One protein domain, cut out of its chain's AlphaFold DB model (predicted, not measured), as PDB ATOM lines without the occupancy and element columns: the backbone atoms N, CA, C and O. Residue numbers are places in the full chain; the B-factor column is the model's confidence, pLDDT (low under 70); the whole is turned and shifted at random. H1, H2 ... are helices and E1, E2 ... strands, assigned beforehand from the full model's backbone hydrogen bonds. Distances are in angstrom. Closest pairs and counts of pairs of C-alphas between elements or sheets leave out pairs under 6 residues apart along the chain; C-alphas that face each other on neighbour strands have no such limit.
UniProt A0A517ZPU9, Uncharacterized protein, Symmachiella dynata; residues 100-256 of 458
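This is residues 100 to 256 of the 458 residues of an uncharacterized protein of Symmachiella dynata (UniProt A0A517ZPU9). What shape do these atoms make? They make a slim, staggered bundle of four helices running up and down: H1 and H4 form its middle, H2 runs beside them toward one end of the rod and H6 toward the other. H3 crosses H6, short H5 packs across H1 and H4, and a small hairpin of strands, E1 and E2, sits by the first turns of H4. What are the counts and size? The printed part has 157 residues, mostly helix by class, in the order H1, H2, H3, E1, E2, H4, H5, H6, with E1 and E2 antiparallel. It is only just loose, close to compact, with a radius of gyration of the C-alphas of 18.2 A and spans of 64 by 28 by 25 A.

Where is the sheet? E1 is residues 172 to 174 and E2 residues 177 to 179. Where are the helices? H4, residues 182 to 209, measures 40.9 A from C-alpha 182 at (22.549, 54.642, -1.288). H1 is residues 100 to 120, 30.7 A; H2 residues 128 to 142, 20.7 A; and H3 residues 150 to 166, 24.5 A. H5 is residues 219 to 226, and H6, residues 234 to 256, measures 33.0 A and ends at C-alpha 256 at (14.742, 64.082, 20.013).

How do E1 and E2 pair? They form an antiparallel hairpin, with N 172 and O 179 within hydrogen-bond range at 2.8 A; the closest C-alphas of E2 and H4, those of Ala 179 and Leu 185, are 5.1 A apart. How does the bundle go together? H4 touches H1 with residues 183 to 193 alone, the same way at a steep tilt of 36 degrees, only just past shallow; the closest C-alphas, of Tyr 112 and Thr 190, are 6.2 A apart. H1 and H2 form a helical hairpin at 20 degrees, closest at the C-alphas of Lys 108 and Ile 142, 5.2 A, while H1 and H6 run opposite ways at 4 degrees, closest at Ser 113 and Pro 234, 5.6 A between C-alphas. H2 and H6 are apart. What of H3 and H5? H3 touches H6 about perpendicular, at 89 degrees, the closest C-alphas being those of Val 160 and Glu 244, 6.7 A. H5 touches H4 at a steep tilt of 57 degrees, with the C-alphas of Ala 201 and Ala 219 closest at 4.6 A. Are the helix backbones whole? Every O i to N i+4 pair is within hydrogen-bond range in H1, H2, H3, H5 and H6, and 23 of 24 are in H4.

How large is it? The two C-alphas farthest apart, those of His 211 and Asp 256, are 66.0 A apart. Is the printed part whole? It has no cut and no long link. Where is confidence low? The mean pLDDT of the printed part is 94.7, and residue 125 is under 70.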
ATOM      1  N   ALA A 100      12.316  50.806   9.100       95.81
ATOM      2  CA  ALA A 100      11.513  49.889   8.297       95.81
ATOM      3  C   ALA A 100      11.791  50.023   6.791       95.81
ATOM      4  O   ALA A 100      11.861  49.010   6.095       95.81
ATOM      5  N   TYR A 101      11.988  51.252   6.300       97.19
ATOM      6  CA  TYR A 101      12.365  51.514   4.913       97.19
ATOM      7  C   TYR A 101      13.721  50.898   4.558       97.19
ATOM      8  O   TYR A 101      13.832  50.181   3.564       97.19
ATOM      9  N   PHE A 102      14.747  51.133   5.380       97.81
ATOM     10  CA  PHE A 102      16.079  50.568   5.150       97.81
ATOM     11  C   PHE A 102      16.099  49.039   5.280       97.81
ATOM     12  O   PHE A 102      16.759  48.388   4.473       97.81
ATOM     13  N   ASP A 103      15.336  48.459   6.210       96.75
ATOM     14  CA  ASP A 103      15.198  47.002   6.347       96.75
ATOM     15  C   ASP A 103      14.589  46.371   5.079       96.75
ATOM     16  O   ASP A 103      15.000  45.297   4.638       96.75
ATOM     17  N   GLU A 104      13.622  47.043   4.445       96.12
ATOM     18  CA  GLU A 104      13.046  46.579   3.179       96.12
ATOM     19  C   GLU A 104      14.019  46.685   2.007       96.12
ATOM     20  O   GLU A 104      14.031  45.810   1.134       96.12
ATOM     21  N   LEU A 105      14.848  47.729   1.972       97.56
ATOM     22  CA  LEU A 105      15.913  47.834   0.979       97.56
ATOM     23  C   LEU A 105      16.990  46.764   1.196       97.56
ATOM     24  O   LEU A 105      17.431  46.157   0.224       97.56
ATOM     25  N   ASP A 106      17.363  46.467   2.439       97.94
ATOM     26  CA  ASP A 106      18.306  45.388   2.754       97.94
ATOM     27  C   ASP A 106      17.751  44.012   2.335       97.94
ATOM     28  O   ASP A 106      18.448  43.209   1.704       97.94
ATOM     29  N   ALA A 107      16.451  43.779   2.546       96.31
ATOM     30  CA  ALA A 107      15.765  42.596   2.031       96.31
ATOM     31  C   ALA A 107      15.808  42.525   0.491       96.31
ATOM     32  O   ALA A 107      16.042  41.454  -0.072       96.31
ATOM     33  N   LYS A 108      15.645  43.653  -0.216       97.25
ATOM     34  CA  LYS A 108      15.818  43.702  -1.682       97.25
ATOM     35  C   LYS A 108      17.236  43.358  -2.112       97.25
ATOM     36  O   LYS A 108      17.394  42.607  -3.072       97.25
ATOM     37  N   VAL A 109      18.251  43.867  -1.412       98.31
ATOM     38  CA  VAL A 109      19.652  43.532  -1.702       98.31
ATOM     39  C   VAL A 109      19.920  42.046  -1.453       98.31
ATOM     40  O   VAL A 109      20.627  41.413  -2.236       98.31
ATOM     41  N   SER A 110      19.282  41.450  -0.445       97.56
ATOM     42  CA  SER A 110      19.350  40.006  -0.191       97.56
ATOM     43  C   SER A 110      18.745  39.182  -1.335       97.56
ATOM     44  O   SER A 110      19.371  38.234  -1.812       97.56
ATOM     45  N   TRP A 111      17.567  39.558  -1.848       97.25
ATOM     46  CA  TRP A 111      16.971  38.902  -3.024       97.25
ATOM     47  C   TRP A 111      17.807  39.084  -4.286       97.25
ATOM     48  O   TRP A 111      17.986  38.146  -5.062       97.25
ATOM     49  N   TYR A 112      18.360  40.277  -4.469       98.31
ATOM     50  CA  TYR A 112      19.308  40.569  -5.531       98.31
ATOM     51  C   TYR A 112      20.560  39.686  -5.445       98.31
ATOM     52  O   TYR A 112      20.970  39.108  -6.449       98.31
ATOM     53  N   SER A 113      21.117  39.492  -4.249       98.31
ATOM     54  CA  SER A 113      22.239  38.577  -4.030       98.31
ATOM     55  C   SER A 113      21.894  37.141  -4.424       98.31
ATOM     56  O   SER A 113      22.662  36.518  -5.157       98.31
ATOM     57  N   ARG A 114      20.717  36.643  -4.018       97.56
ATOM     58  CA  ARG A 114      20.231  35.307  -4.397       97.56
ATOM     59  C   ARG A 114      20.052  35.166  -5.909       97.56
ATOM     60  O   ARG A 114      20.419  34.136  -6.461       97.56
ATOM     61  N   LEU A 115      19.549  36.199  -6.591       97.75
ATOM     62  CA  LEU A 115      19.442  36.219  -8.055       97.75
ATOM     63  C   LEU A 115      20.815  36.103  -8.726       97.75
ATOM     64  O   LEU A 115      20.977  35.297  -9.639       97.75
ATOM     65  N   LEU A 116      21.812  36.862  -8.260       97.38
ATOM     66  CA  LEU A 116      23.169  36.772  -8.803       97.38
ATOM     67  C   LEU A 116      23.799  35.400  -8.555       97.38
ATOM     68  O   LEU A 116      24.419  34.853  -9.463       97.38
ATOM     69  N   GLN A 117      23.650  34.841  -7.353       96.81
ATOM     70  CA  GLN A 117      24.161  33.507  -7.021       96.81
ATOM     71  C   GLN A 117      23.526  32.447  -7.917       96.81
ATOM     72  O   GLN A 117      24.240  31.714  -8.598       96.81
ATOM     73  N   LEU A 118      22.193  32.452  -8.008       95.38
ATOM     74  CA  LEU A 118      21.438  31.531  -8.846       95.38
ATOM     75  C   LEU A 118      21.839  31.641 -10.319       95.38
ATOM     76  O   LEU A 118      21.882  30.629 -11.004       95.38
ATOM     77  N   ALA A 119      22.171  32.836 -10.815       94.38
ATOM     78  CA  ALA A 119      22.649  33.031 -12.184       94.38
ATOM     79  C   ALA A 119      24.062  32.463 -12.433       94.38
ATOM     80  O   ALA A 119      24.366  32.100 -13.563       94.38
ATOM     81  N   HIS A 120      24.903  32.319 -11.403       93.44
ATOM     82  CA  HIS A 120      26.237  31.707 -11.522       93.44
ATOM     83  C   HIS A 120      26.263  30.205 -11.230       93.44
ATOM     84  O   HIS A 120      27.258  29.553 -11.544       93.44
ATOM     85  N   GLU A 121      25.213  29.647 -10.622       92.38
ATOM     86  CA  GLU A 121      25.137  28.207 -10.373       92.38
ATOM     87  C   GLU A 121      25.326  27.426 -11.691       92.38
ATOM     88  O   GLU A 121      24.702  27.760 -12.706       92.38
ATOM     89  N   PRO A 122      26.194  26.400 -11.731       85.50
ATOM     90  CA  PRO A 122      26.302  25.556 -12.911       85.50
ATOM     91  C   PRO A 122      24.960  24.858 -13.153       85.50
ATOM     92  O   PRO A 122      24.358  24.317 -12.223       85.50
ATOM     93  N   THR A 123      24.482  24.866 -14.398       81.56
ATOM     94  CA  THR A 123      23.265  24.137 -14.760       81.56
ATOM     95  C   THR A 123      23.549  22.642 -14.637       81.56
ATOM     96  O   THR A 123      24.243  22.070 -15.473       81.56
ATOM     97  N   ALA A 124      23.040  22.001 -13.585       79.50
ATOM     98  CA  ALA A 124      22.956  20.546 -13.549       79.50
ATOM     99  C   ALA A 124      21.907  20.090 -14.575       79.50
ATOM    100  O   ALA A 124      20.833  20.700 -14.671       79.50
ATOM    101  N   ASP A 125      22.217  19.036 -15.332       67.06
ATOM    102  CA  ASP A 125      21.341  18.509 -16.380       67.06
ATOM    103  C   ASP A 125      19.920  18.271 -15.837       67.06
ATOM    104  O   ASP A 125      19.707  17.480 -14.918       67.06
ATOM    105  N   GLY A 126      18.944  18.992 -16.399       70.31
ATOM    106  CA  GLY A 126      17.518  18.846 -16.084       70.31
ATOM    107  C   GLY A 126      16.897  19.892 -15.150       70.31
ATOM    108  O   GLY A 126      15.683  19.860 -14.983       70.31
ATOM    109  N   ASN A 127      17.659  20.843 -14.589       85.81
ATOM    110  CA  ASN A 127      17.143  21.788 -13.574       85.81
ATOM    111  C   ASN A 127      16.955  23.250 -14.058       85.81
ATOM    112  O   ASN A 127      16.767  24.166 -13.257       85.81
ATOM    113  N   GLU A 128      17.023  23.519 -15.366       87.88
ATOM    114  CA  GLU A 128      16.960  24.906 -15.872       87.88
ATOM    115  C   GLU A 128      15.563  25.532 -15.704       87.88
ATOM    116  O   GLU A 128      15.453  26.732 -15.459       87.88
ATOM    117  N   HIS A 129      14.492  24.732 -15.766       88.44
ATOM    118  CA  HIS A 129      13.134  25.238 -15.551       88.44
ATOM    119  C   HIS A 129      12.927  25.725 -14.110       88.44
ATOM    120  O   HIS A 129      12.538  26.874 -13.909       88.44
ATOM    121  N   ASP A 130      13.251  24.906 -13.104       89.81
ATOM    122  CA  ASP A 130      13.079  25.306 -11.701       89.81
ATOM    123  C   ASP A 130      14.044  26.433 -11.325       89.81
ATOM    124  O   ASP A 130      13.724  27.296 -10.505       89.81
ATOM    125  N   ARG A 131      15.231  26.471 -11.941       91.25
ATOM    126  CA  ARG A 131      16.142  27.613 -11.834       91.25
ATOM    127  C   ARG A 131      15.493  28.891 -12.362       91.25
ATOM    128  O   ARG A 131      15.504  29.900 -11.661       91.25
ATOM    129  N   GLN A 132      14.890  28.854 -13.548       92.31
ATOM    130  CA  GLN A 132      14.191  30.009 -14.105       92.31
ATOM    131  C   GLN A 132      13.018  30.443 -13.213       92.31
ATOM    132  O   GLN A 132      12.901  31.628 -12.912       92.31
ATOM    133  N   LEU A 133      12.220  29.500 -12.702       91.62
ATOM    134  CA  LEU A 133      11.125  29.794 -11.769       91.62
ATOM    135  C   LEU A 133      11.623  30.470 -10.480       91.62
ATOM    136  O   LEU A 133      11.034  31.456 -10.030       91.62
ATOM    137  N   ARG A 134      12.730  29.990  -9.895       94.19
ATOM    138  CA  ARG A 134      13.354  30.617  -8.715       94.19
ATOM    139  C   ARG A 134      13.868  32.026  -9.022       94.19
ATOM    140  O   ARG A 134      13.661  32.943  -8.230       94.19
ATOM    141  N   ALA A 135      14.487  32.231 -10.180       95.88
ATOM    142  CA  ALA A 135      14.985  33.542 -10.583       95.88
ATOM    143  C   ALA A 135      13.847  34.539 -10.869       95.88
ATOM    144  O   ALA A 135      13.924  35.701 -10.458       95.88
ATOM    145  N   ASP A 136      12.757  34.086 -11.493       93.94
ATOM    146  CA  ASP A 136      11.539  34.875 -11.700       93.94
ATOM    147  C   ASP A 136      10.904  35.264 -10.362       93.94
ATOM    148  O   ASP A 136      10.492  36.412 -10.165       93.94
ATOM    149  N   ARG A 137      10.910  34.339  -9.397       93.94
ATOM    150  CA  ARG A 137      10.481  34.595  -8.024       93.94
ATOM    151  C   ARG A 137      11.347  35.653  -7.333       93.94
ATOM    152  O   ARG A 137      10.797  36.601  -6.775       93.94
ATOM    153  N   PHE A 138      12.674  35.565  -7.407       96.44
ATOM    154  CA  PHE A 138      13.566  36.584  -6.827       96.44
ATOM    155  C   PHE A 138      13.378  37.948  -7.503       96.44
ATOM    156  O   PHE A 138      13.295  38.979  -6.840       96.44
ATOM    157  N   THR A 139      13.220  37.952  -8.823       96.19
ATOM    158  CA  THR A 139      12.930  39.141  -9.633       96.19
ATOM    159  C   THR A 139      11.595  39.792  -9.257       96.19
ATOM    160  O   THR A 139      11.464  41.022  -9.276       96.19
ATOM    161  N   PHE A 140      10.590  38.991  -8.908       94.19
ATOM    162  CA  PHE A 140       9.314  39.473  -8.389       94.19
ATOM    163  C   PHE A 140       9.478  40.137  -7.014       94.19
ATOM    164  O   PHE A 140       9.007  41.260  -6.833       94.19
ATOM    165  N   GLU A 141      10.208  39.510  -6.088       94.94
ATOM    166  CA  GLU A 141      10.489  40.066  -4.756       94.94
ATOM    167  C   GLU A 141      11.293  41.380  -4.827       94.94
ATOM    168  O   GLU A 141      10.942  42.374  -4.180       94.94
ATOM    169  N   ILE A 142      12.301  41.453  -5.705       96.25
ATOM    170  CA  ILE A 142      13.044  42.691  -5.992       96.25
ATOM    171  C   ILE A 142      12.108  43.799  -6.496       96.25
ATOM    172  O   ILE A 142      12.238  44.952  -6.085       96.25
ATOM    173  N   GLY A 143      11.140  43.459  -7.350       93.00
ATOM    174  CA  GLY A 143      10.195  44.410  -7.942       93.00
ATOM    175  C   GLY A 143       9.073  44.886  -7.014       93.00
ATOM    176  O   GLY A 143       8.289  45.750  -7.414       93.00
ATOM    177  N   ARG A 144       8.958  44.347  -5.792       91.44
ATOM    178  CA  ARG A 144       7.917  44.767  -4.842       91.44
ATOM    179  C   ARG A 144       8.030  46.243  -4.490       91.44
ATOM    180  O   ARG A 144       9.123  46.788  -4.387       91.44
ATOM    181  N   LYS A 145       6.902  46.895  -4.243       92.62
ATOM    182  CA  LYS A 145       6.923  48.244  -3.672       92.62
ATOM    183  C   LYS A 145       7.299  48.163  -2.195       92.62
ATOM    184  O   LYS A 145       6.963  47.177  -1.543       92.62
ATOM    185  N   VAL A 146       7.994  49.186  -1.712       93.94
ATOM    186  CA  VAL A 146       8.205  49.373  -0.274       93.94
ATOM    187  C   VAL A 146       6.877  49.711   0.418       93.94
ATOM    188  O   VAL A 146       5.950  50.178  -0.252       93.94
ATOM    189  N   SER A 147       6.761  49.450   1.722       91.19
ATOM    190  CA  SER A 147       5.518  49.639   2.488       91.19
ATOM    191  C   SER A 147       5.121  51.105   2.650       91.19
ATOM    192  O   SER A 147       3.929  51.415   2.722       91.19
ATOM    193  N   LEU A 148       6.105  52.006   2.716       93.00
ATOM    194  CA  LEU A 148       5.859  53.421   2.962       93.00
ATOM    195  C   LEU A 148       5.124  54.085   1.785       93.00
ATOM    196  O   LEU A 148       5.420  53.792   0.622       93.00
ATOM    197  N   PRO A 149       4.207  55.031   2.051       91.69
ATOM    198  CA  PRO A 149       3.602  55.836   0.998       91.69
ATOM    199  C   PRO A 149       4.619  56.718   0.278       91.69
ATOM    200  O   PRO A 149       5.667  57.075   0.822       91.69
ATOM    201  N   GLY A 150       4.269  57.142  -0.941       90.56
ATOM    202  CA  GLY A 150       5.155  57.922  -1.810       90.56
ATOM    203  C   GLY A 150       5.710  59.185  -1.147       90.56
ATOM    204  O   GLY A 150       6.905  59.450  -1.261       90.56
ATOM    205  N   ARG A 151       4.879  59.919  -0.392       92.06
ATOM    206  CA  ARG A 151       5.322  61.126   0.318       92.06
ATOM    207  C   ARG A 151       6.365  60.820   1.393       92.06
ATOM    208  O   ARG A 151       7.345  61.544   1.501       92.06
ATOM    209  N   GLN A 152       6.189  59.746   2.159       94.31
ATOM    210  CA  GLN A 152       7.134  59.379   3.215       94.31
ATOM    211  C   GLN A 152       8.451  58.856   2.641       94.31
ATOM    212  O   GLN A 152       9.508  59.204   3.151       94.31
ATOM    213  N   ILE A 153       8.413  58.101   1.535       95.19
ATOM    214  CA  ILE A 153       9.635  57.711   0.808       95.19
ATOM    215  C   ILE A 153      10.423  58.958   0.387       95.19
ATOM    216  O   ILE A 153      11.633  59.007   0.588       95.19
ATOM    217  N   GLN A 154       9.737  59.966  -0.161       93.44
ATOM    218  CA  GLN A 154      10.366  61.226  -0.550       93.44
ATOM    219  C   GLN A 154      11.021  61.920   0.652       93.44
ATOM    220  O   GLN A 154      12.174  62.321   0.559       93.44
ATOM    221  N   LEU A 155      10.332  61.998   1.795       94.94
ATOM    222  CA  LEU A 155      10.903  62.572   3.018       94.94
ATOM    223  C   LEU A 155      12.133  61.795   3.519       94.94
ATOM    224  O   LEU A 155      13.084  62.401   4.004       94.94
ATOM    225  N   VAL A 156      12.147  60.461   3.390       96.50
ATOM    226  CA  VAL A 156      13.340  59.654   3.700       96.50
ATOM    227  C   VAL A 156      14.489  59.998   2.750       96.50
ATOM    228  O   VAL A 156      15.621  60.138   3.205       96.50
ATOM    229  N   HIS A 157      14.222  60.149   1.450       95.56
ATOM    230  CA  HIS A 157      15.247  60.533   0.469       95.56
ATOM    231  C   HIS A 157      15.817  61.917   0.761       95.56
ATOM    232  O   HIS A 157      17.034  62.046   0.841       95.56
ATOM    233  N   GLU A 158      14.956  62.903   1.019       95.19
ATOM    234  CA  GLU A 158      15.351  64.263   1.407       95.19
ATOM    235  C   GLU A 158      16.237  64.246   2.667       95.19
ATOM    236  O   GLU A 158      17.322  64.829   2.668       95.19
ATOM    237  N   LEU A 159      15.836  63.499   3.709       96.56
ATOM    238  CA  LEU A 159      16.623  63.330   4.936       96.56
ATOM    239  C   LEU A 159      18.011  62.736   4.650       96.56
ATOM    240  O   LEU A 159      19.018  63.203   5.180       96.56
ATOM    241  N   VAL A 160      18.077  61.666   3.859       97.31
ATOM    242  CA  VAL A 160      19.337  60.968   3.581       97.31
ATOM    243  C   VAL A 160      20.265  61.829   2.724       97.31
ATOM    244  O   VAL A 160      21.465  61.878   2.988       97.31
ATOM    245  N   GLU A 161      19.733  62.545   1.738       94.88
ATOM    246  CA  GLU A 161      20.506  63.480   0.916       94.88
ATOM    247  C   GLU A 161      21.089  64.626   1.750       94.88
ATOM    248  O   GLU A 161      22.288  64.900   1.646       94.88
ATOM    249  N   GLU A 162      20.288  65.236   2.633       95.62
ATOM    250  CA  GLU A 162      20.759  66.256   3.579       95.62
ATOM    251  C   GLU A 162      21.930  65.716   4.411       95.62
ATOM    252  O   GLU A 162      22.992  66.338   4.478       95.62
ATOM    253  N   LEU A 163      21.789  64.511   4.970       96.75
ATOM    254  CA  LEU A 163      22.835  63.886   5.781       96.75
ATOM    255  C   LEU A 163      24.124  63.643   5.003       96.75
ATOM    256  O   LEU A 163      25.216  63.838   5.539       96.75
ATOM    257  N   ARG A 164      24.033  63.241   3.735       96.81
ATOM    258  CA  ARG A 164      25.221  63.065   2.892       96.81
ATOM    259  C   ARG A 164      25.917  64.388   2.601       96.81
ATOM    260  O   ARG A 164      27.151  64.415   2.589       96.81
ATOM    261  N   ILE A 165      25.159  65.464   2.388       95.75
ATOM    262  CA  ILE A 165      25.703  66.817   2.206       95.75
ATOM    263  C   ILE A 165      26.409  67.270   3.490       95.75
ATOM    264  O   ILE A 165      27.567  67.688   3.430       95.75
ATOM    265  N   GLU A 166      25.765  67.115   4.650       96.25
ATOM    266  CA  GLU A 166      26.335  67.462   5.959       96.25
ATOM    267  C   GLU A 166      27.644  66.712   6.239       96.25
ATOM    268  O   GLU A 166      28.626  67.306   6.687       96.25
ATOM    269  N   GLN A 167      27.682  65.416   5.921       97.62
ATOM    270  CA  GLN A 167      28.856  64.559   6.105       97.62
ATOM    271  C   GLN A 167      29.875  64.652   4.956       97.62
ATOM    272  O   GLN A 167      30.900  63.970   4.991       97.62
ATOM    273  N   ARG A 168      29.623  65.487   3.936       97.19
ATOM    274  CA  ARG A 168      30.471  65.658   2.740       97.19
ATOM    275  C   ARG A 168      30.776  64.342   2.012       97.19
ATOM    276  O   ARG A 168      31.859  64.172   1.459       97.19
ATOM    277  N   LEU A 169      29.817  63.418   1.996       95.12
ATOM    278  CA  LEU A 169      29.962  62.102   1.359       95.12
ATOM    279  C   LEU A 169      29.751  62.142  -0.161       95.12
ATOM    280  O   LEU A 169      30.054  61.165  -0.841       95.12
ATOM    281  N   GLY A 170      29.219  63.245  -0.701       95.44
ATOM    282  CA  GLY A 170      28.893  63.369  -2.124       95.44
ATOM    283  C   GLY A 170      27.811  62.377  -2.572       95.44
ATOM    284  O   GLY A 170      27.035  61.874  -1.758       95.44
ATOM    285  N   LEU A 171      27.762  62.078  -3.870       96.19
ATOM    286  CA  LEU A 171      26.846  61.078  -4.433       96.19
ATOM    287  C   LEU A 171      27.231  59.661  -3.979       96.19
ATOM    288  O   LEU A 171      28.409  59.358  -3.798       96.19
ATOM    289  N   ALA A 172      26.246  58.781  -3.806       96.81
ATOM    290  CA  ALA A 172      26.504  57.359  -3.616       96.81
ATOM    291  C   ALA A 172      26.941  56.752  -4.956       96.81
ATOM    292  O   ALA A 172      26.225  56.874  -5.951       96.81
ATOM    293  N   GLN A 173      28.107  56.106  -4.987       97.12
ATOM    294  CA  GLN A 173      28.692  55.573  -6.216       97.12
ATOM    295  C   GLN A 173      29.268  54.172  -6.009       97.12
ATOM    296  O   GLN A 173      30.036  53.951  -5.076       97.12
ATOM    297  N   LEU A 174      28.946  53.256  -6.926       97.19
ATOM    298  CA  LEU A 174      29.575  51.940  -7.055       97.19
ATOM    299  C   LEU A 174      29.813  51.639  -8.540       97.19
ATOM    300  O   LEU A 174      28.882  51.344  -9.292       97.19
ATOM    301  N   GLY A 175      31.073  51.734  -8.970       94.88
ATOM    302  CA  GLY A 175      31.447  51.595 -10.378       94.88
ATOM    303  C   GLY A 175      30.809  52.685 -11.245       94.88
ATOM    304  O   GLY A 175      30.982  53.878 -10.983       94.88
ATOM    305  N   ILE A 176      30.066  52.263 -12.271       94.25
ATOM    306  CA  ILE A 176      29.338  53.154 -13.189       94.25
ATOM    307  C   ILE A 176      28.000  53.651 -12.624       94.25
ATOM    308  O   ILE A 176      27.386  54.542 -13.203       94.25
ATOM    309  N   HIS A 177      27.528  53.079 -11.513       95.88
ATOM    310  CA  HIS A 177      26.233  53.429 -10.936       95.88
ATOM    311  C   HIS A 177      26.398  54.552  -9.927       95.88
ATOM    312  O   HIS A 177      27.193  54.451  -8.991       95.88
ATOM    313  N   THR A 178      25.612  55.607 -10.106       96.38
ATOM    314  CA  THR A 178      25.586  56.777  -9.222       96.38
ATOM    315  C   THR A 178      24.153  57.148  -8.853       96.38
ATOM    316  O   THR A 178      23.224  56.983  -9.648       96.38
ATOM    317  N   ALA A 179      23.960  57.638  -7.633       95.38
ATOM    318  CA  ALA A 179      22.688  58.173  -7.163       95.38
ATOM    319  C   ALA A 179      22.911  59.212  -6.045       95.38
ATOM    320  O   ALA A 179      23.981  59.228  -5.433       95.38
ATOM    321  N   PRO A 180      21.916  60.061  -5.735       95.81
ATOM    322  CA  PRO A 180      22.003  61.018  -4.630       95.81
ATOM    323  C   PRO A 180      22.190  60.344  -3.266       95.81
ATOM    324  O   PRO A 180      22.907  60.870  -2.424       95.81
ATOM    325  N   SER A 181      21.615  59.150  -3.086       97.44
ATOM    326  CA  SER A 181      21.668  58.333  -1.867       97.44
ATOM    327  C   SER A 181      21.924  56.856  -2.181       97.44
ATOM    328  O   SER A 181      21.669  56.388  -3.295       97.44
ATOM    329  N   ALA A 182      22.392  56.089  -1.199       97.81
ATOM    330  CA  ALA A 182      22.549  54.642  -1.288       97.81
ATOM    331  C   ALA A 182      21.190  53.953  -1.404       97.81
ATOM    332  O   ALA A 182      21.069  52.997  -2.168       97.81
ATOM    333  N   SER A 183      20.149  54.475  -0.746       96.75
ATOM    334  CA  SER A 183      18.779  54.006  -0.976       96.75
ATOM    335  C   SER A 183      18.351  54.126  -2.442       96.75
ATOM    336  O   SER A 183      17.805  53.176  -3.009       96.75
ATOM    337  N   GLY A 184      18.651  55.259  -3.089       95.75
ATOM    338  CA  GLY A 184      18.395  55.453  -4.517       95.75
ATOM    339  C   GLY A 184      19.243  54.528  -5.391       95.75
ATOM    340  O   GLY A 184      18.736  53.932  -6.344       95.75
ATOM    341  N   LEU A 185      20.519  54.347  -5.036       97.31
ATOM    342  CA  LEU A 185      21.439  53.450  -5.737       97.31
ATOM    343  C   LEU A 185      20.943  52.000  -5.715       97.31
ATOM    344  O   LEU A 185      20.899  51.353  -6.760       97.31
ATOM    345  N   VAL A 186      20.512  51.510  -4.549       98.12
ATOM    346  CA  VAL A 186      19.951  50.164  -4.383       98.12
ATOM    347  C   VAL A 186      18.725  49.977  -5.256       98.12
ATOM    348  O   VAL A 186      18.693  49.037  -6.044       98.12
ATOM    349  N   LEU A 187      17.752  50.891  -5.189       96.25
ATOM    350  CA  LEU A 187      16.550  50.801  -6.019       96.25
ATOM    351  C   LEU A 187      16.892  50.769  -7.513       96.25
ATOM    352  O   LEU A 187      16.334  49.951  -8.246       96.25
ATOM    353  N   ASN A 188      17.820  51.612  -7.968       95.00
ATOM    354  CA  ASN A 188      18.247  51.651  -9.366       95.00
ATOM    355  C   ASN A 188      18.892  50.330  -9.801       95.00
ATOM    356  O   ASN A 188      18.468  49.739 -10.796       95.00
ATOM    357  N   VAL A 189      19.871  49.843  -9.037       97.50
ATOM    358  CA  VAL A 189      20.621  48.623  -9.357       97.50
ATOM    359  C   VAL A 189      19.723  47.392  -9.324       97.50
ATOM    360  O   VAL A 189      19.724  46.600 -10.268       97.50
ATOM    361  N   THR A 190      18.924  47.219  -8.268       97.88
ATOM    362  CA  THR A 190      18.088  46.022  -8.147       97.88
ATOM    363  C   THR A 190      16.989  46.012  -9.211       97.88
ATOM    364  O   THR A 190      16.708  44.966  -9.794       97.88
ATOM    365  N   ASN A 191      16.408  47.172  -9.548       94.75
ATOM    366  CA  ASN A 191      15.433  47.264 -10.638       94.75
ATOM    367  C   ASN A 191      16.062  47.012 -12.011       94.75
ATOM    368  O   ASN A 191      15.429  46.366 -12.848       94.75
ATOM    369  N   LEU A 192      17.287  47.494 -12.251       94.56
ATOM    370  CA  LEU A 192      18.039  47.184 -13.467       94.56
ATOM    371  C   LEU A 192      18.236  45.670 -13.597       94.56
ATOM    372  O   LEU A 192      17.835  45.099 -14.607       94.56
ATOM    373  N   ALA A 193      18.749  45.016 -12.553       97.25
ATOM    374  CA  ALA A 193      18.952  43.569 -12.533       97.25
ATOM    375  C   ALA A 193      17.648  42.795 -12.806       97.25
ATOM    376  O   ALA A 193      17.609  41.930 -13.680       97.25
ATOM    377  N   ALA A 194      16.558  43.157 -12.122       96.50
ATOM    378  CA  ALA A 194      15.250  42.532 -12.302       96.50
ATOM    379  C   ALA A 194      14.687  42.721 -13.723       96.50
ATOM    380  O   ALA A 194      14.127  41.793 -14.306       96.50
ATOM    381  N   ASN A 195      14.813  43.917 -14.302       93.00
ATOM    382  CA  ASN A 195      14.330  44.188 -15.657       93.00
ATOM    383  C   ASN A 195      15.162  43.462 -16.718       93.00
ATOM    384  O   ASN A 195      14.582  42.890 -17.642       93.00
ATOM    385  N   SER A 196      16.487  43.443 -16.561       95.75
ATOM    386  CA  SER A 196      17.382  42.696 -17.443       95.75
ATOM    387  C   SER A 196      17.084  41.201 -17.393       95.75
ATOM    388  O   SER A 196      16.940  40.588 -18.446       95.75
ATOM    389  N   TRP A 197      16.879  40.624 -16.201       97.19
ATOM    390  CA  TRP A 197      16.476  39.220 -16.072       97.19
ATOM    391  C   TRP A 197      15.197  38.915 -16.864       97.19
ATOM    392  O   TRP A 197      15.195  38.009 -17.692       97.19
ATOM    393  N   ARG A 198      14.125  39.705 -16.689       94.31
ATOM    394  CA  ARG A 198      12.860  39.499 -17.431       94.31
ATOM    395  C   ARG A 198      13.048  39.592 -18.944       94.31
ATOM    396  O   ARG A 198      12.430  38.829 -19.684       94.31
ATOM    397  N   ALA A 199      13.875  40.531 -19.407       93.00
ATOM    398  CA  ALA A 199      14.177  40.677 -20.827       93.00
ATOM    399  C   ALA A 199      14.895  39.433 -21.373       93.00
ATOM    400  O   ALA A 199      14.480  38.888 -22.397       93.00
ATOM    401  N   HIS A 200      15.903  38.933 -20.655       95.75
ATOM    402  CA  HIS A 200      16.646  37.730 -21.037       95.75
ATOM    403  C   HIS A 200      15.803  36.460 -20.957       95.75
ATOM    404  O   HIS A 200      15.878  35.629 -21.858       95.75
ATOM    405  N   ALA A 201      14.941  36.332 -19.947       94.56
ATOM    406  CA  ALA A 201      13.984  35.234 -19.819       94.56
ATOM    407  C   ALA A 201      13.019  35.170 -21.013       94.56
ATOM    408  O   ALA A 201      12.750  34.094 -21.551       94.56
ATOM    409  N   GLU A 202      12.545  36.325 -21.484       92.81
ATOM    410  CA  GLU A 202      11.700  36.403 -22.673       92.81
ATOM    411  C   GLU A 202      12.459  36.027 -23.956       92.81
ATOM    412  O   GLU A 202      11.906  35.331 -24.813       92.81
ATOM    413  N   ILE A 203      13.720  36.450 -24.099       94.00
ATOM    414  CA  ILE A 203      14.574  36.056 -25.232       94.00
ATOM    415  C   ILE A 203      14.816  34.543 -25.211       94.00
ATOM    416  O   ILE A 203      14.593  33.881 -26.226       94.00
ATOM    417  N   ALA A 204      15.183  33.982 -24.058       94.31
ATOM    418  CA  ALA A 204      15.406  32.553 -23.877       94.31
ATOM    419  C   ALA A 204      14.163  31.738 -24.268       94.31
ATOM    420  O   ALA A 204      14.240  30.839 -25.109       94.31
ATOM    421  N   ARG A 205      12.981  32.131 -23.777       93.25
ATOM    422  CA  ARG A 205      11.697  31.499 -24.123       93.25
ATOM    423  C   ARG A 205      11.398  31.542 -25.626       93.25
ATOM    424  O   ARG A 205      10.904  30.570 -26.204       93.25
ATOM    425  N   ARG A 206      11.692  32.664 -26.292       94.06
ATOM    426  CA  ARG A 206      11.534  32.793 -27.751       94.06
ATOM    427  C   ARG A 206      12.541  31.940 -28.514       94.06
ATOM    428  O   ARG A 206      12.161  31.361 -29.529       94.06
ATOM    429  N   SER A 207      13.775  31.831 -28.026       95.50
ATOM    430  CA  SER A 207      14.820  31.024 -28.664       95.50
ATOM    431  C   SER A 207      14.476  29.536 -28.721       95.50
ATOM    432  O   SER A 207      14.826  28.862 -29.680       95.50
ATOM    433  N   GLN A 208      13.703  29.043 -27.749       92.81
ATOM    434  CA  GLN A 208      13.259  27.648 -27.693       92.81
ATOM    435  C   GLN A 208      12.114  27.326 -28.664       92.81
ATOM    436  O   GLN A 208      11.884  26.165 -28.986       92.81
ATOM    437  N   THR A 209      11.358  28.334 -29.108       93.38
ATOM    438  CA  THR A 209      10.109  28.133 -29.867       93.38
ATOM    439  C   THR A 209      10.156  28.692 -31.284       93.38
ATOM    440  O   THR A 209       9.384  28.269 -32.144       93.38
ATOM    441  N   SER A 210      11.035  29.657 -31.557       92.94
ATOM    442  CA  SER A 210      11.093  30.357 -32.835       92.94
ATOM    443  C   SER A 210      12.258  29.874 -33.697       92.94
ATOM    444  O   SER A 210      13.413  29.974 -33.303       92.94
ATOM    445  N   HIS A 211      11.955  29.490 -34.941       92.88
ATOM    446  CA  HIS A 211      12.940  29.126 -35.972       92.88
ATOM    447  C   HIS A 211      13.907  30.261 -36.360       92.88
ATOM    448  O   HIS A 211      14.821  30.041 -37.145       92.88
ATOM    449  N   LYS A 212      13.687  31.489 -35.866       92.44
ATOM    450  CA  LYS A 212      14.565  32.639 -36.126       92.44
ATOM    451  C   LYS A 212      15.868  32.596 -35.328       92.44
ATOM    452  O   LYS A 212      16.780  33.348 -35.648       92.44
ATOM    453  N   TYR A 213      15.942  31.775 -34.282       91.69
ATOM    454  CA  TYR A 213      17.140  31.637 -33.461       91.69
ATOM    455  C   TYR A 213      17.953  30.435 -33.935       91.69
ATOM    456  O   TYR A 213      17.398  29.368 -34.186       91.69
ATOM    457  N   ALA A 214      19.269  30.614 -34.056       92.19
ATOM    458  CA  ALA A 214      20.175  29.565 -34.523       92.19
ATOM    459  C   ALA A 214      20.332  28.416 -33.510       92.19
ATOM    460  O   ALA A 214      20.592  27.281 -33.899       92.19
ATOM    461  N   TYR A 215      20.177  28.711 -32.219       94.56
ATOM    462  CA  TYR A 215      20.229  27.753 -31.120       94.56
ATOM    463  C   TYR A 215      19.380  28.255 -29.944       94.56
ATOM    464  O   TYR A 215      19.056  29.444 -29.858       94.56
ATOM    465  N   ALA A 216      19.010  27.343 -29.044       92.44
ATOM    466  CA  ALA A 216      18.346  27.694 -27.796       92.44
ATOM    467  C   ALA A 216      19.368  28.302 -26.826       92.44
ATOM    468  O   ALA A 216      20.398  27.689 -26.562       92.44
ATOM    469  N   ILE A 217      19.068  29.487 -26.296       94.75
ATOM    470  CA  ILE A 217      19.897  30.182 -25.307       94.75
ATOM    471  C   ILE A 217      19.162  30.250 -23.970       94.75
ATOM    472  O   ILE A 217      17.933  30.367 -23.932       94.75
ATOM    473  N   THR A 218      19.900  30.166 -22.864       93.94
ATOM    474  CA  THR A 218      19.310  30.262 -21.522       93.94
ATOM    475  C   THR A 218      19.272  31.708 -21.028       93.94
ATOM    476  O   THR A 218      20.094  32.546 -21.405       93.94
ATOM    477  N   ALA A 219      18.311  32.015 -20.154       94.81
ATOM    478  CA  ALA A 219      18.205  33.339 -19.538       94.81
ATOM    479  C   ALA A 219      19.431  33.643 -18.665       94.81
ATOM    480  O   ALA A 219      19.949  34.758 -18.680       94.81
ATOM    481  N   SER A 220      19.910  32.621 -17.950       94.81
ATOM    482  CA  SER A 220      21.087  32.671 -17.085       94.81
ATOM    483  C   SER A 220      22.346  33.038 -17.870       94.81
ATOM    484  O   SER A 220      23.054  33.964 -17.487       94.81
ATOM    485  N   GLU A 221      22.586  32.387 -19.011       94.19
ATOM    486  CA  GLU A 221      23.734  32.669 -19.884       94.19
ATOM    487  C   GLU A 221      23.734  34.114 -20.404       94.19
ATOM    488  O   GLU A 221      24.748  34.812 -20.310       94.19
ATOM    489  N   LEU A 222      22.585  34.597 -20.887       95.69
ATOM    490  CA  LEU A 222      22.421  35.987 -21.323       95.69
ATOM    491  C   LEU A 222      22.660  36.976 -20.175       95.69
ATOM    492  O   LEU A 222      23.387  37.956 -20.333       95.69
ATOM    493  N   PHE A 223      22.084  36.714 -19.002       96.50
ATOM    494  CA  PHE A 223      22.199  37.605 -17.851       96.50
ATOM    495  C   PHE A 223      23.635  37.680 -17.312       96.50
ATOM    496  O   PHE A 223      24.135  38.779 -17.054       96.50
ATOM    497  N   VAL A 224      24.321  36.537 -17.198       96.44
ATOM    498  CA  VAL A 224      25.723  36.461 -16.751       96.44
ATOM    499  C   VAL A 224      26.656  37.167 -17.725       96.44
ATOM    500  O   VAL A 224      27.522  37.917 -17.291       96.44
ATOM    501  N   SER A 225      26.485  36.955 -19.029       96.25
ATOM    502  CA  SER A 225      27.397  37.520 -20.029       96.25
ATOM    503  C   SER A 225      27.165  39.010 -20.297       96.25
ATOM    504  O   SER A 225      28.128  39.724 -20.562       96.25
ATOM    505  N   GLN A 226      25.920  39.494 -20.217       96.12
ATOM    506  CA  GLN A 226      25.564  40.849 -20.666       96.12
ATOM    507  C   GLN A 226      25.203  41.826 -19.549       96.12
ATOM    508  O   GLN A 226      25.104  43.020 -19.811       96.12
ATOM    509  N   THR A 227      24.899  41.361 -18.335       94.12
ATOM    510  CA  THR A 227      24.381  42.245 -17.275       94.12
ATOM    511  C   THR A 227      25.218  42.195 -16.008       94.12
ATOM    512  O   THR A 227      25.555  43.244 -15.470       94.12
ATOM    513  N   ILE A 228      25.585  41.005 -15.530       94.56
ATOM    514  CA  ILE A 228      26.361  40.854 -14.289       94.56
ATOM    515  C   ILE A 228      27.679  41.652 -14.264       94.56
ATOM    516  O   ILE A 228      27.959  42.217 -13.206       94.56
ATOM    517  N   PRO A 229      28.476  41.759 -15.349       96.25
ATOM    518  CA  PRO A 229      29.758  42.468 -15.307       96.25
ATOM    519  C   PRO A 229      29.637  43.936 -14.885       96.25
ATOM    520  O   PRO A 229      30.541  44.465 -14.241       96.25
ATOM    521  N   ASP A 230      28.505  44.563 -15.201       94.69
ATOM    522  CA  ASP A 230      28.241  45.966 -14.891       94.69
ATOM    523  C   ASP A 230      27.536  46.155 -13.544       94.69
ATOM    524  O   ASP A 230      27.338  47.286 -13.105       94.69
ATOM    525  N   LEU A 231      27.117  45.078 -12.878       97.00
ATOM    526  CA  LEU A 231      26.336  45.139 -11.651       97.00
ATOM    527  C   LEU A 231      27.240  45.159 -10.394       97.00
ATOM    528  O   LEU A 231      28.165  44.353 -10.283       97.00
ATOM    529  N   PRO A 232      26.985  46.046  -9.414       97.56
ATOM    530  CA  PRO A 232      27.801  46.140  -8.207       97.56
ATOM    531  C   PRO A 232      27.549  44.970  -7.249       97.56
ATOM    532  O   PRO A 232      26.490  44.346  -7.252       97.56
ATOM    533  N   ARG A 233      28.520  44.663  -6.382       98.00
ATOM    534  CA  ARG A 233      28.387  43.531  -5.458       98.00
ATOM    535  C   ARG A 233      27.320  43.827  -4.394       98.00
ATOM    536  O   ARG A 233      27.298  44.935  -3.855       98.00
ATOM    537  N   PRO A 234      26.490  42.839  -4.004       98.25
ATOM    538  CA  PRO A 234      25.471  43.034  -2.971       98.25
ATOM    539  C   PRO A 234      26.035  43.553  -1.642       98.25
ATOM    540  O   PRO A 234      25.453  44.453  -1.049       98.25
ATOM    541  N   GLY A 235      27.196  43.048  -1.206       98.31
ATOM    542  CA  GLY A 235      27.825  43.484   0.046       98.31
ATOM    543  C   GLY A 235      28.207  44.969   0.056       98.31
ATOM    544  O   GLY A 235      28.045  45.630   1.078       98.31
ATOM    545  N   ASP A 236      28.630  45.516  -1.088       98.31
ATOM    546  CA  ASP A 236      28.982  46.935  -1.208       98.31
ATOM    547  C   ASP A 236      27.728  47.820  -1.107       98.31
ATOM    548  O   ASP A 236      27.739  48.864  -0.454       98.31
ATOM    549  N   LEU A 237      26.611  47.372  -1.694       98.25
ATOM    550  CA  LEU A 237      25.312  48.037  -1.562       98.25
ATOM    551  C   LEU A 237      24.809  48.025  -0.111       98.25
ATOM    552  O   LEU A 237      24.353  49.058   0.380       98.25
ATOM    553  N   GLN A 238      24.909  46.885   0.583       98.38
ATOM    554  CA  GLN A 238      24.507  46.774   1.992       98.38
ATOM    555  C   GLN A 238      25.344  47.684   2.888       98.38
ATOM    556  O   GLN A 238      24.789  48.387   3.729       98.38
ATOM    557  N   ALA A 239      26.661  47.733   2.674       98.25
ATOM    558  CA  ALA A 239      27.545  48.601   3.442       98.25
ATOM    559  C   ALA A 239      27.144  50.082   3.319       98.25
ATOM    560  O   ALA A 239      27.063  50.782   4.332       98.25
ATOM    561  N   LEU A 240      26.826  50.548   2.104       97.94
ATOM    562  CA  LEU A 240      26.350  51.916   1.887       97.94
ATOM    563  C   LEU A 240      24.978  52.173   2.536       97.94
ATOM    564  O   LEU A 240      24.794  53.213   3.165       97.94
ATOM    565  N   LEU A 241      24.031  51.230   2.435       97.94
ATOM    566  CA  LEU A 241      22.731  51.345   3.112       97.94
ATOM    567  C   LEU A 241      22.886  51.442   4.633       97.94
ATOM    568  O   LEU A 241      22.244  52.273   5.272       97.94
ATOM    569  N   HIS A 242      23.732  50.598   5.223       98.19
ATOM    570  CA  HIS A 242      23.940  50.571   6.672       98.19
ATOM    571  C   HIS A 242      24.628  51.847   7.158       98.19
ATOM    572  O   HIS A 242      24.285  52.346   8.232       98.19
ATOM    573  N   GLN A 243      25.541  52.414   6.360       98.06
ATOM    574  CA  GLN A 243      26.135  53.722   6.633       98.06
ATOM    575  C   GLN A 243      25.056  54.813   6.695       98.06
ATOM    576  O   GLN A 243      25.012  55.570   7.664       98.06
ATOM    577  N   GLU A 244      24.159  54.878   5.710       97.88
ATOM    578  CA  GLU A 244      23.085  55.879   5.686       97.88
ATOM    579  C   GLU A 244      22.090  55.694   6.829       97.88
ATOM    580  O   GLU A 244      21.778  56.659   7.524       97.88
ATOM    581  N   LEU A 245      21.683  54.457   7.116       97.75
ATOM    582  CA  LEU A 245      20.822  54.166   8.258       97.75
ATOM    583  C   LEU A 245      21.465  54.601   9.587       97.75
ATOM    584  O   LEU A 245      20.782  55.147  10.458       97.75
ATOM    585  N   ALA A 246      22.771  54.380   9.766       98.00
ATOM    586  CA  ALA A 246      23.491  54.807  10.966       98.00
ATOM    587  C   ALA A 246      23.526  56.341  11.106       98.00
ATOM    588  O   ALA A 246      23.342  56.865  12.213       98.00
ATOM    589  N   LEU A 247      23.701  57.061   9.994       97.62
ATOM    590  CA  LEU A 247      23.643  58.523   9.956       97.62
ATOM    591  C   LEU A 247      22.240  59.035  10.288       97.62
ATOM    592  O   LEU A 247      22.098  59.882  11.175       97.62
ATOM    593  N   SER A 248      21.199  58.473   9.664       97.12
ATOM    594  CA  SER A 248      19.805  58.845   9.931       97.12
ATOM    595  C   SER A 248      19.428  58.604  11.388       97.12
ATOM    596  O   SER A 248      18.888  59.493  12.044       97.12
ATOM    597  N   ARG A 249      19.805  57.446  11.949       97.25
ATOM    598  CA  ARG A 249      19.584  57.138  13.370       97.25
ATOM    599  C   ARG A 249      20.256  58.148  14.293       97.25
ATOM    600  O   ARG A 249      19.656  58.551  15.286       97.25
ATOM    601  N   SER A 250      21.486  58.548  13.985       96.44
ATOM    602  CA  SER A 250      22.233  59.505  14.806       96.44
ATOM    603  C   SER A 250      21.595  60.896  14.768       96.44
ATOM    604  O   SER A 250      21.407  61.514  15.815       96.44
ATOM    605  N   LYS A 251      21.187  61.367  13.582       95.50
ATOM    606  CA  LYS A 251      20.513  62.662  13.411       95.50
ATOM    607  C   LYS A 251      19.176  62.717  14.143       95.50
ATOM    608  O   LYS A 251      18.952  63.654  14.906       95.50
ATOM    609  N   MET A 252      18.321  61.712  13.955       95.00
ATOM    610  CA  MET A 252      16.983  61.696  14.555       95.00
ATOM    611  C   MET A 252      17.049  61.605  16.087       95.00
ATOM    612  O   MET A 252      16.365  62.357  16.772       95.00
ATOM    613  N   LYS A 253      17.965  60.798  16.645       94.75
ATOM    614  CA  LYS A 253      18.183  60.742  18.105       94.75
ATOM    615  C   LYS A 253      18.653  62.075  18.691       94.75
ATOM    616  O   LYS A 253      18.224  62.461  19.777       94.75
ATOM    617  N   ASN A 254      19.527  62.791  17.982       92.75
ATOM    618  CA  ASN A 254      19.994  64.105  18.424       92.75
ATOM    619  C   ASN A 254      18.858  65.143  18.397       92.75
ATOM    620  O   ASN A 254      18.760  65.969  19.310       92.75
ATOM    621  N   GLN A 255      17.971  65.074  17.401       88.75
ATOM    622  CA  GLN A 255      16.784  65.930  17.323       88.75
ATOM    623  C   GLN A 255      15.822  65.677  18.489       88.75
ATOM    624  O   GLN A 255      15.384  66.639  19.117       88.75
ATOM    625  N   ASP A 256      15.588  64.417  18.860       86.50
ATOM    626  CA  ASP A 256      14.742  64.082  20.013       86.50
ATOM    627  C   ASP A 256      15.339  64.589  21.340       86.50
ATOM    628  O   ASP A 256      14.627  65.105  22.201       86.50
TER     629      ASP A 256